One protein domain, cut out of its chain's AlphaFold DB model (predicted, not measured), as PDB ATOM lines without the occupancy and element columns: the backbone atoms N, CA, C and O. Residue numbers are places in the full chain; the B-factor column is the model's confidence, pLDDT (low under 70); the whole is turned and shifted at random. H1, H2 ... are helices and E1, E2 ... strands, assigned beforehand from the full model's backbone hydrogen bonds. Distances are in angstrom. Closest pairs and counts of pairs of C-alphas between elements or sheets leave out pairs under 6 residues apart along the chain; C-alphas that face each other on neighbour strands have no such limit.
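Overview. This is residues 32 to 104 of the 143 residues of an uncharacterized protein of Marinobacterium sp. AK27 (UniProt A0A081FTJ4). A twisted sheet, with the hairpin E2 and E3 along its longest axis, has two short helices, H1 and H2, near E2; residues 60 to 65 stick out. The 73 printed residues include, in chain order, E1, H1, H2, E2, E3 and E4. The mixed sheet's order is E1 E2 E3 E4; the class is mixed. It is compact, radius of gyration of the C-alphas 12.6 A, spanning 42 by 25 by 20 A.

Along the chain. Find C-alpha 68 at (160.872, 168.693, 169.213); E2, residues 68 to 76, runs 24.8 A from there. E3, 82 to 91, runs 25.5 A; E4, 97 to 103, runs 16.5 A to (145.066, 159.304, 173.361). E1, 33 to 35, measures 7.2 A, H1, 43 to 46, 5.8 A, and H2, 50 to 58, 13.9 A.

Arrangement. Look at the meander E2 E3 E4, two hairpins of successive antiparallel neighbours: within hydrogen-bond range are N 73 and O 86, 2.8 A, and N 87 and O 101, 2.8 A. E1, H1 H2, E2 form a strand-helix-strand unit, parallel neighbour strands with helices between; N 34 and O 72 are 3.0 A apart. H1 and H2 only graze the sheet; the closest C-alphas of H2 and E2, Ala 52 and Leu 69, are 6.2 A apart. H2 has 2 of 5 O i to N i+4 pairs within range, and 6 of 6 O i to N i+3; H1 is too short for the former.

Size, cuts and confidence. The farthest C-alphas, Glu 63 and Glu 79, are 42.6 A apart. The printed part has no cut and no long link. Residues 60 to 66 have pLDDT under 70.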
ATOM      1  N   ARG A  32     149.455 173.046 168.979       88.94
ATOM      2  CA  ARG A  32     149.274 172.789 167.553       88.94
ATOM      3  C   ARG A  32     148.570 171.460 167.357       88.94
ATOM      4  O   ARG A  32     148.886 170.463 168.001       88.94
ATOM      5  N   PHE A  33     147.637 171.453 166.422       90.19
ATOM      6  CA  PHE A  33     146.944 170.249 166.013       90.19
ATOM      7  C   PHE A  33     146.591 170.314 164.528       90.19
ATOM      8  O   PHE A  33     146.573 171.393 163.916       90.19
ATOM      9  N   TYR A  34     146.353 169.157 163.925       90.56
ATOM     10  CA  TYR A  34     145.898 169.055 162.545       90.56
ATOM     11  C   TYR A  34     145.081 167.789 162.322       90.56
ATOM     12  O   TYR A  34     145.122 166.867 163.130       90.56
ATOM     13  N   ARG A  35     144.319 167.780 161.228       90.31
ATOM     14  CA  ARG A  35     143.603 166.599 160.752       90.31
ATOM     15  C   ARG A  35     144.445 165.888 159.696       90.31
ATOM     16  O   ARG A  35     144.950 166.573 158.806       90.31
ATOM     17  N   GLY A  36     144.586 164.574 159.809       92.06
ATOM     18  CA  GLY A  36     145.416 163.743 158.935       92.06
ATOM     19  C   GLY A  36     146.046 162.591 159.711       92.06
ATOM     20  O   GLY A  36     145.650 162.339 160.844       92.06
ATOM     21  N   GLU A  37     147.040 161.948 159.114       91.88
ATOM     22  CA  GLU A  37     147.766 160.831 159.720       91.88
ATOM     23  C   GLU A  37     149.071 161.316 160.378       91.88
ATOM     24  O   GLU A  37     149.705 162.272 159.898       91.88
ATOM     25  N   PRO A  38     149.480 160.715 161.506       91.56
ATOM     26  CA  PRO A  38     150.741 161.054 162.153       91.56
ATOM     27  C   PRO A  38     151.970 160.554 161.378       91.56
ATOM     28  O   PRO A  38     153.029 161.164 161.490       91.56
ATOM     29  N   GLU A  39     151.834 159.516 160.554       90.50
ATOM     30  CA  GLU A  39     152.917 158.934 159.750       90.50
ATOM     31  C   GLU A  39     153.242 159.765 158.497       90.50
ATOM     32  O   GLU A  39     154.347 159.680 157.960       90.50
ATOM     33  N   THR A  40     152.295 160.585 158.024       89.94
ATOM     34  CA  THR A  40     152.428 161.369 156.782       89.94
ATOM     35  C   THR A  40     152.134 162.871 156.980       89.94
ATOM     36  O   THR A  40     151.280 163.455 156.305       89.94
ATOM     37  N   PRO A  41     152.844 163.566 157.895       89.94
ATOM     38  CA  PRO A  41     152.647 164.995 158.126       89.94
ATOM     39  C   PRO A  41     153.027 165.839 156.898       89.94
ATOM     40  O   PRO A  41     154.083 165.670 156.295       89.94
ATOM     41  N   GLU A  42     152.197 166.831 156.558       90.44
ATOM     42  CA  GLU A  42     152.503 167.775 155.472       90.44
ATOM     43  C   GLU A  42     153.772 168.592 155.785       90.44
ATOM     44  O   GLU A  42     153.907 169.133 156.885       90.44
ATOM     45  N   GLU A  43     154.639 168.824 154.795       88.31
ATOM     46  CA  GLU A  43     155.919 169.532 154.993       88.31
ATOM     47  C   GLU A  43     155.780 170.901 155.686       88.31
ATOM     48  O   GLU A  43     156.584 171.283 156.537       88.31
ATOM     49  N   ARG A  44     154.699 171.636 155.394       88.25
ATOM     50  CA  ARG A  44     154.410 172.942 156.011       88.25
ATOM     51  C   ARG A  44     154.236 172.889 157.534       88.25
ATOM     52  O   ARG A  44     154.258 173.932 158.188       88.25
ATOM     53  N   ARG A  45     154.002 171.709 158.118       86.25
ATOM     54  CA  ARG A  45     153.848 171.526 159.569       86.25
ATOM     55  C   ARG A  45     155.186 171.663 160.289       86.25
ATOM     56  O   ARG A  45     155.197 172.161 161.412       86.25
ATOM     57  N   PHE A  46     156.298 171.359 159.630       87.25
ATOM     58  CA  PHE A  46     157.636 171.491 160.211       87.25
ATOM     59  C   PHE A  46     158.135 172.940 160.283       87.25
ATOM     60  O   PHE A  46     159.121 173.221 160.954       87.25
ATOM     61  N   ILE A  47     157.431 173.891 159.659       84.69
ATOM     62  CA  ILE A  47     157.767 175.313 159.776       84.69
ATOM     63  C   ILE A  47     157.559 175.749 161.232       84.69
ATOM     64  O   ILE A  47     156.430 175.744 161.744       84.69
ATOM     65  N   ALA A  48     158.656 176.134 161.887       74.75
ATOM     66  CA  ALA A  48     158.652 176.615 163.259       74.75
ATOM     67  C   ALA A  48     157.832 177.909 163.358       74.75
ATOM     68  O   ALA A  48     158.180 178.946 162.796       74.75
ATOM     69  N   SER A  49     156.709 177.838 164.069       78.56
ATOM     70  CA  SER A  49     155.918 179.009 164.432       78.56
ATOM     71  C   SER A  49     156.275 179.465 165.850       78.56
ATOM     72  O   SER A  49     156.753 178.653 166.646       78.56
ATOM     73  N   PRO A  50     155.977 180.718 166.237       79.38
ATOM     74  CA  PRO A  50     156.138 181.156 167.625       79.38
ATOM     75  C   PRO A  50     155.413 180.245 168.631       79.38
ATOM     76  O   PRO A  50     155.930 179.975 169.710       79.38
ATOM     77  N   ALA A  51     154.249 179.706 168.249       77.62
ATOM     78  CA  ALA A  51     153.530 178.722 169.055       77.62
ATOM     79  C   ALA A  51     154.327 177.418 169.228       77.62
ATOM     80  O   ALA A  51     154.371 176.886 170.328       77.62
ATOM     81  N   ALA A  52     154.995 176.934 168.176       77.94
ATOM     82  CA  ALA A  52     155.820 175.729 168.244       77.94
ATOM     83  C   ALA A  52     156.993 175.877 169.226       77.94
ATOM     84  O   ALA A  52     157.278 174.953 169.977       77.94
ATOM     85  N   LEU A  53     157.621 177.057 169.262       80.81
ATOM     86  CA  LEU A  53     158.684 177.354 170.226       80.81
ATOM     87  C   LEU A  53     158.147 177.362 171.661       80.81
ATOM     88  O   LEU A  53     158.746 176.773 172.553       80.81
ATOM     89  N   GLN A  54     156.976 177.965 171.887       81.12
ATOM     90  CA  GLN A  54     156.351 177.958 173.212       81.12
ATOM     91  C   GLN A  54     155.943 176.547 173.657       81.12
ATOM     92  O   GLN A  54     156.059 176.235 174.841       81.12
ATOM     93  N   GLN A  55     155.515 175.677 172.736       81.50
ATOM     94  CA  GLN A  55     155.137 174.290 173.042       81.50
ATOM     95  C   GLN A  55     156.261 173.453 173.643       81.50
ATOM     96  O   GLN A  55     155.956 172.477 174.320       81.50
ATOM     97  N   GLN A  56     157.527 173.834 173.460       78.56
ATOM     98  CA  GLN A  56     158.647 173.158 174.120       78.56
ATOM     99  C   GLN A  56     158.518 173.194 175.649       78.56
ATOM    100  O   GLN A  56     158.960 172.273 176.321       78.56
ATOM    101  N   SER A  57     157.833 174.202 176.200       78.81
ATOM    102  CA  SER A  57     157.568 174.310 177.639       78.81
ATOM    103  C   SER A  57     156.448 173.397 178.162       78.81
ATOM    104  O   SER A  57     156.247 173.329 179.373       78.81
ATOM    105  N   LEU A  58     155.704 172.693 177.292       76.56
ATOM    106  CA  LEU A  58     154.625 171.787 177.724       76.56
ATOM    107  C   LEU A  58     155.145 170.568 178.478       76.56
ATOM    108  O   LEU A  58     154.438 170.036 179.334       76.56
ATOM    109  N   LEU A  59     156.343 170.109 178.126       75.88
ATOM    110  CA  LEU A  59     156.953 168.919 178.691       75.88
ATOM    111  C   LEU A  59     158.322 169.294 179.252       75.88
ATOM    112  O   LEU A  59     159.071 170.005 178.582       75.88
ATOM    113  N   PRO A  60     158.677 168.818 180.454       67.69
ATOM    114  CA  PRO A  60     160.036 168.941 180.951       67.69
ATOM    115  C   PRO A  60     160.922 167.996 180.132       67.69
ATOM    116  O   PRO A  60     161.097 166.832 180.485       67.69
ATOM    117  N   LEU A  61     161.420 168.466 178.991       63.84
ATOM    118  CA  LEU A  61     162.393 167.716 178.206       63.84
ATOM    119  C   LEU A  61     163.739 167.776 178.933       63.84
ATOM    120  O   LEU A  61     164.228 168.853 179.271       63.84
ATOM    121  N   SER A  62     164.314 166.609 179.220       54.72
ATOM    122  CA  SER A  62     165.660 166.496 179.776       54.72
ATOM    123  C   SER A  62     166.670 166.835 178.686       54.72
ATOM    124  O   SER A  62     166.818 166.022 177.780       54.72
ATOM    125  N   GLU A  63     167.301 168.010 178.766       51.53
ATOM    126  CA  GLU A  63     168.560 168.426 178.105       51.53
ATOM    127  C   GLU A  63     168.912 167.746 176.765       51.53
ATOM    128  O   GLU A  63     170.064 167.401 176.522       51.53
ATOM    129  N   SER A  64     167.940 167.522 175.882       54.44
ATOM    130  CA  SER A  64     168.234 167.104 174.524       54.44
ATOM    131  C   SER A  64     168.240 168.373 173.692       54.44
ATOM    132  O   SER A  64     167.279 169.141 173.690       54.44
ATOM    133  N   ASP A  65     169.346 168.602 172.990       55.19
ATOM    134  CA  ASP A  65     169.502 169.717 172.052       55.19
ATOM    135  C   ASP A  65     168.508 169.630 170.869       55.19
ATOM    136  O   ASP A  65     168.454 170.520 170.019       55.19
ATOM    137  N   ALA A  66     167.697 168.566 170.810       64.62
ATOM    138  CA  ALA A  66     166.692 168.337 169.789       64.62
ATOM    139  C   ALA A  66     165.448 169.205 170.031       64.62
ATOM    140  O   ALA A  66     164.663 169.007 170.963       64.62
ATOM    141  N   ALA A  67     165.227 170.161 169.132       81.44
ATOM    142  CA  ALA A  67     164.000 170.941 169.093       81.44
ATOM    143  C   ALA A  67     162.831 170.054 168.625       81.44
ATOM    144  O   ALA A  67     162.624 169.867 167.431       81.44
ATOM    145  N   ILE A  68     162.037 169.523 169.558       86.50
ATOM    146  CA  ILE A  68     160.872 168.693 169.213       86.50
ATOM    147  C   ILE A  68     159.651 169.567 168.896       86.50
ATOM    148  O   ILE A  68     159.269 170.457 169.663       86.50
ATOM    149  N   LEU A  69     158.994 169.281 167.772       89.00
ATOM    150  CA  LEU A  69     157.711 169.848 167.372       89.00
ATOM    151  C   LEU A  69     156.566 168.932 167.814       89.00
ATOM    152  O   LEU A  69     156.397 167.833 167.287       89.00
ATOM    153  N   TRP A  70     155.749 169.416 168.749       89.56
ATOM    154  CA  TRP A  70     154.616 168.672 169.303       89.56
ATOM    155  C   TRP A  70     153.295 168.972 168.591       89.56
ATOM    156  O   TRP A  70     152.924 170.140 168.413       89.56
ATOM    157  N   PHE A  71     152.537 167.923 168.266       91.44
ATOM    158  CA  PHE A  71     151.222 168.019 167.632       91.44
ATOM    159  C   PHE A  71     150.206 167.067 168.249       91.44
ATOM    160  O   PHE A  71     150.525 165.929 168.573       91.44
ATOM    161  N   PHE A  72     148.951 167.506 168.301       91.88
ATOM    162  CA  PHE A  72     147.816 166.588 168.329       91.88
ATOM    163  C   PHE A  72     147.358 166.321 166.894       91.88
ATOM    164  O   PHE A  72     146.963 167.238 166.171       91.88
ATOM    165  N   VAL A  73     147.422 165.070 166.476       94.25
ATOM    166  CA  VAL A  73     146.965 164.618 165.168       94.25
ATOM    167  C   VAL A  73     145.597 163.992 165.345       94.25
ATOM    168  O   VAL A  73     145.409 163.184 166.246       94.25
ATOM    169  N   MET A  74     144.628 164.426 164.548       92.12
ATOM    170  CA  MET A  74     143.264 163.913 164.591       92.12
ATOM    171  C   MET A  74     142.981 163.166 163.297       92.12
ATOM    172  O   MET A  74     142.928 163.771 162.222       92.12
ATOM    173  N   GLU A  75     142.769 161.870 163.424       91.81
ATOM    174  CA  GLU A  75     142.254 161.028 162.359       91.81
ATOM    175  C   GLU A  75     140.733 161.004 162.484       91.81
ATOM    176  O   GLU A  75     140.175 161.034 163.588       91.81
ATOM    177  N   ALA A  76     140.060 161.026 161.343       88.94
ATOM    178  CA  ALA A  76     138.613 161.055 161.303       88.94
ATOM    179  C   ALA A  76     138.079 159.916 160.448       88.94
ATOM    180  O   ALA A  76     138.701 159.554 159.449       88.94
ATOM    181  N   ASP A  77     136.936 159.383 160.856       85.56
ATOM    182  CA  ASP A  77     136.257 158.288 160.178       85.56
ATOM    183  C   ASP A  77     135.577 158.739 158.870       85.56
ATOM    184  O   ASP A  77     135.655 159.897 158.441       85.56
ATOM    185  N   SER A  78     134.885 157.801 158.219       86.00
ATOM    186  CA  SER A  78     134.110 158.054 157.001       86.00
ATOM    187  C   SER A  78     132.946 159.035 157.186       86.00
ATOM    188  O   SER A  78     132.404 159.515 156.193       86.00
ATOM    189  N   GLU A  79     132.544 159.309 158.425       86.31
ATOM    190  CA  GLU A  79     131.476 160.243 158.789       86.31
ATOM    191  C   GLU A  79     132.032 161.596 159.279       86.31
ATOM    192  O   GLU A  79     131.290 162.429 159.801       86.31
ATOM    193  N   ASP A  80     133.332 161.846 159.068       81.56
ATOM    194  CA  ASP A  80     134.067 163.040 159.488       81.56
ATOM    195  C   ASP A  80     134.185 163.240 161.011       81.56
ATOM    196  O   ASP A  80     134.587 164.326 161.462       81.56
ATOM    197  N   TYR A  81     133.911 162.215 161.817       82.44
ATOM    198  CA  TYR A  81     134.090 162.266 163.264       82.44
ATOM    199  C   TYR A  81     135.513 161.918 163.665       82.44
ATOM    200  O   TYR A  81     136.139 161.044 163.084       82.44
ATOM    201  N   ALA A  82     136.035 162.617 164.679       83.81
ATOM    202  CA  ALA A  82     137.344 162.304 165.242       83.81
ATOM    203  C   ALA A  82     137.293 160.928 165.925       83.81
ATOM    204  O   ALA A  82     136.694 160.803 166.995       83.81
ATOM    205  N   ASP A  83     137.920 159.940 165.295       85.69
ATOM    206  CA  ASP A  83     137.938 158.537 165.725       85.69
ATOM    207  C   ASP A  83     139.209 158.205 166.514       85.69
ATOM    208  O   ASP A  83     139.190 157.448 167.481       85.69
ATOM    209  N   LYS A  84     140.321 158.864 166.169       90.00
ATOM    210  CA  LYS A  84     141.601 158.683 166.850       90.00
ATOM    211  C   LYS A  84     142.326 160.009 166.998       90.00
ATOM    212  O   LYS A  84     142.340 160.854 166.100       90.00
ATOM    213  N   VAL A  85     142.913 160.209 168.174       92.19
ATOM    214  CA  VAL A  85     143.748 161.374 168.459       92.19
ATOM    215  C   VAL A  85     145.097 160.895 168.948       92.19
ATOM    216  O   VAL A  85     145.177 160.117 169.892       92.19
ATOM    217  N   THR A  86     146.152 161.416 168.342       94.38
ATOM    218  CA  THR A  86     147.516 160.968 168.590       94.38
ATOM    219  C   THR A  86     148.391 162.160 168.933       94.38
ATOM    220  O   THR A  86     148.462 163.137 168.188       94.38
ATOM    221  N   PHE A  87     149.062 162.109 170.075       92.56
ATOM    222  CA  PHE A  87     150.044 163.102 170.476       92.56
ATOM    223  C   PHE A  87     151.424 162.709 169.942       92.56
ATOM    224  O   PHE A  87     152.025 161.721 170.371       92.56
ATOM    225  N   CYS A  88     151.911 163.486 168.980       93.19
ATOM    226  CA  CYS A  88     153.122 163.193 168.225       93.19
ATOM    227  C   CYS A  88     154.206 164.230 168.482       93.19
ATOM    228  O   CYS A  88     153.920 165.423 168.604       93.19
ATOM    229  N   GLY A  89     155.448 163.758 168.507       91.19
ATOM    230  CA  GLY A  89     156.644 164.589 168.539       91.19
ATOM    231  C   GLY A  89     157.492 164.303 167.313       91.19
ATOM    232  O   GLY A  89     157.734 163.136 167.001       91.19
ATOM    233  N   PHE A  90     157.944 165.356 166.640       90.81
ATOM    234  CA  PHE A  90     158.865 165.256 165.512       90.81
ATOM    235  C   PHE A  90     160.127 166.052 165.789       90.81
ATOM    236  O   PHE A  90     160.042 167.167 166.304       90.81
ATOM    237  N   ASP A  91     161.273 165.512 165.408       88.25
ATOM    238  CA  ASP A  91     162.516 166.271 165.412       88.25
ATOM    239  C   ASP A  91     162.431 167.419 164.385       88.25
ATOM    240  O   ASP A  91     162.012 167.216 163.244       88.25
ATOM    241  N   ALA A  92     162.756 168.653 164.779       85.81
ATOM    242  CA  ALA A  92     162.648 169.800 163.875       85.81
ATOM    243  C   ALA A  92     163.674 169.778 162.729       85.81
ATOM    244  O   ALA A  92     163.418 170.395 161.692       85.81
ATOM    245  N   GLU A  93     164.814 169.105 162.902       86.06
ATOM    246  CA  GLU A  93     165.893 169.028 161.919       86.06
ATOM    247  C   GLU A  93     165.713 167.820 160.998       86.06
ATOM    248  O   GLU A  93     165.616 167.983 159.779       86.06
ATOM    249  N   THR A  94     165.600 166.618 161.570       89.44
ATOM    250  CA  THR A  94     165.499 165.371 160.795       89.44
ATOM    251  C   THR A  94     164.082 165.101 160.294       89.44
ATOM    252  O   THR A  94     163.907 164.349 159.337       89.44
ATOM    253  N   ARG A  95     163.066 165.744 160.896       89.75
ATOM    254  CA  ARG A  95     161.627 165.513 160.649       89.75
ATOM    255  C   ARG A  95     161.157 164.103 160.998       89.75
ATOM    256  O   ARG A  95     160.020 163.746 160.690       89.75
ATOM    257  N   GLU A  96     162.001 163.315 161.653       90.19
ATOM    258  CA  GLU A  96     161.654 161.973 162.092       90.19
ATOM    259  C   GLU A  96     160.676 162.032 163.264       90.19
ATOM    260  O   GLU A  96     160.752 162.903 164.138       90.19
ATOM    261  N   GLN A  97     159.730 161.095 163.278       91.62
ATOM    262  CA  GLN A  97     158.799 160.957 164.384       91.62
ATOM    263  C   GLN A  97     159.520 160.310 165.569       91.62
ATOM    264  O   GLN A  97     159.880 159.138 165.533       91.62
ATOM    265  N   VAL A  98     159.695 161.081 166.640       90.19
ATOM    266  CA  VAL A  98     160.358 160.638 167.876       90.19
ATOM    267  C   VAL A  98     159.361 160.195 168.947       90.19
ATOM    268  O   VAL A  98     159.735 159.550 169.921       90.19
ATOM    269  N   SER A  99     158.079 160.541 168.785       89.81
ATOM    270  CA  SER A  99     157.008 160.149 169.703       89.81
ATOM    271  C   SER A  99     155.695 159.925 168.964       89.81
ATOM    272  O   SER A  99     155.309 160.729 168.112       89.81
ATOM    273  N   ASN A 100     154.982 158.870 169.360       93.19
ATOM    274  CA  ASN A 100     153.676 158.494 168.834       93.19
ATOM    275  C   ASN A 100     152.798 157.936 169.971       93.19
ATOM    276  O   ASN A 100     152.871 156.750 170.287       93.19
ATOM    277  N   TRP A 101     152.035 158.798 170.652       92.88
ATOM    278  CA  TRP A 101     151.194 158.390 171.783       92.88
ATOM    279  C   TRP A 101     149.710 158.552 171.460       92.88
ATOM    280  O   TRP A 101     149.211 159.669 171.340       92.88
ATOM    281  N   GLU A 102     148.995 157.439 171.337       91.50
ATOM    282  CA  GLU A 102     147.551 157.448 171.113       91.50
ATOM    283  C   GLU A 102     146.800 157.841 172.391       91.50
ATOM    284  O   GLU A 102     147.033 157.289 173.468       91.50
ATOM    285  N   ILE A 103     145.891 158.808 172.266       89.44
ATOM    286  CA  ILE A 103     145.066 159.304 173.361       89.44
ATOM    287  C   ILE A 103     143.786 158.469 173.415       89.44
ATOM    288  O   ILE A 103     142.976 158.557 172.490       89.44
ATOM    289  N   PRO A 104     143.528 157.728 174.507       85.38
ATOM    290  CA  PRO A 104     142.301 156.957 174.632       85.38
ATOM    291  C   PRO A 104     141.073 157.873 174.599       85.38
ATOM    292  O   PRO A 104     140.859 158.689 175.501       85.38
TER     293      PRO A 104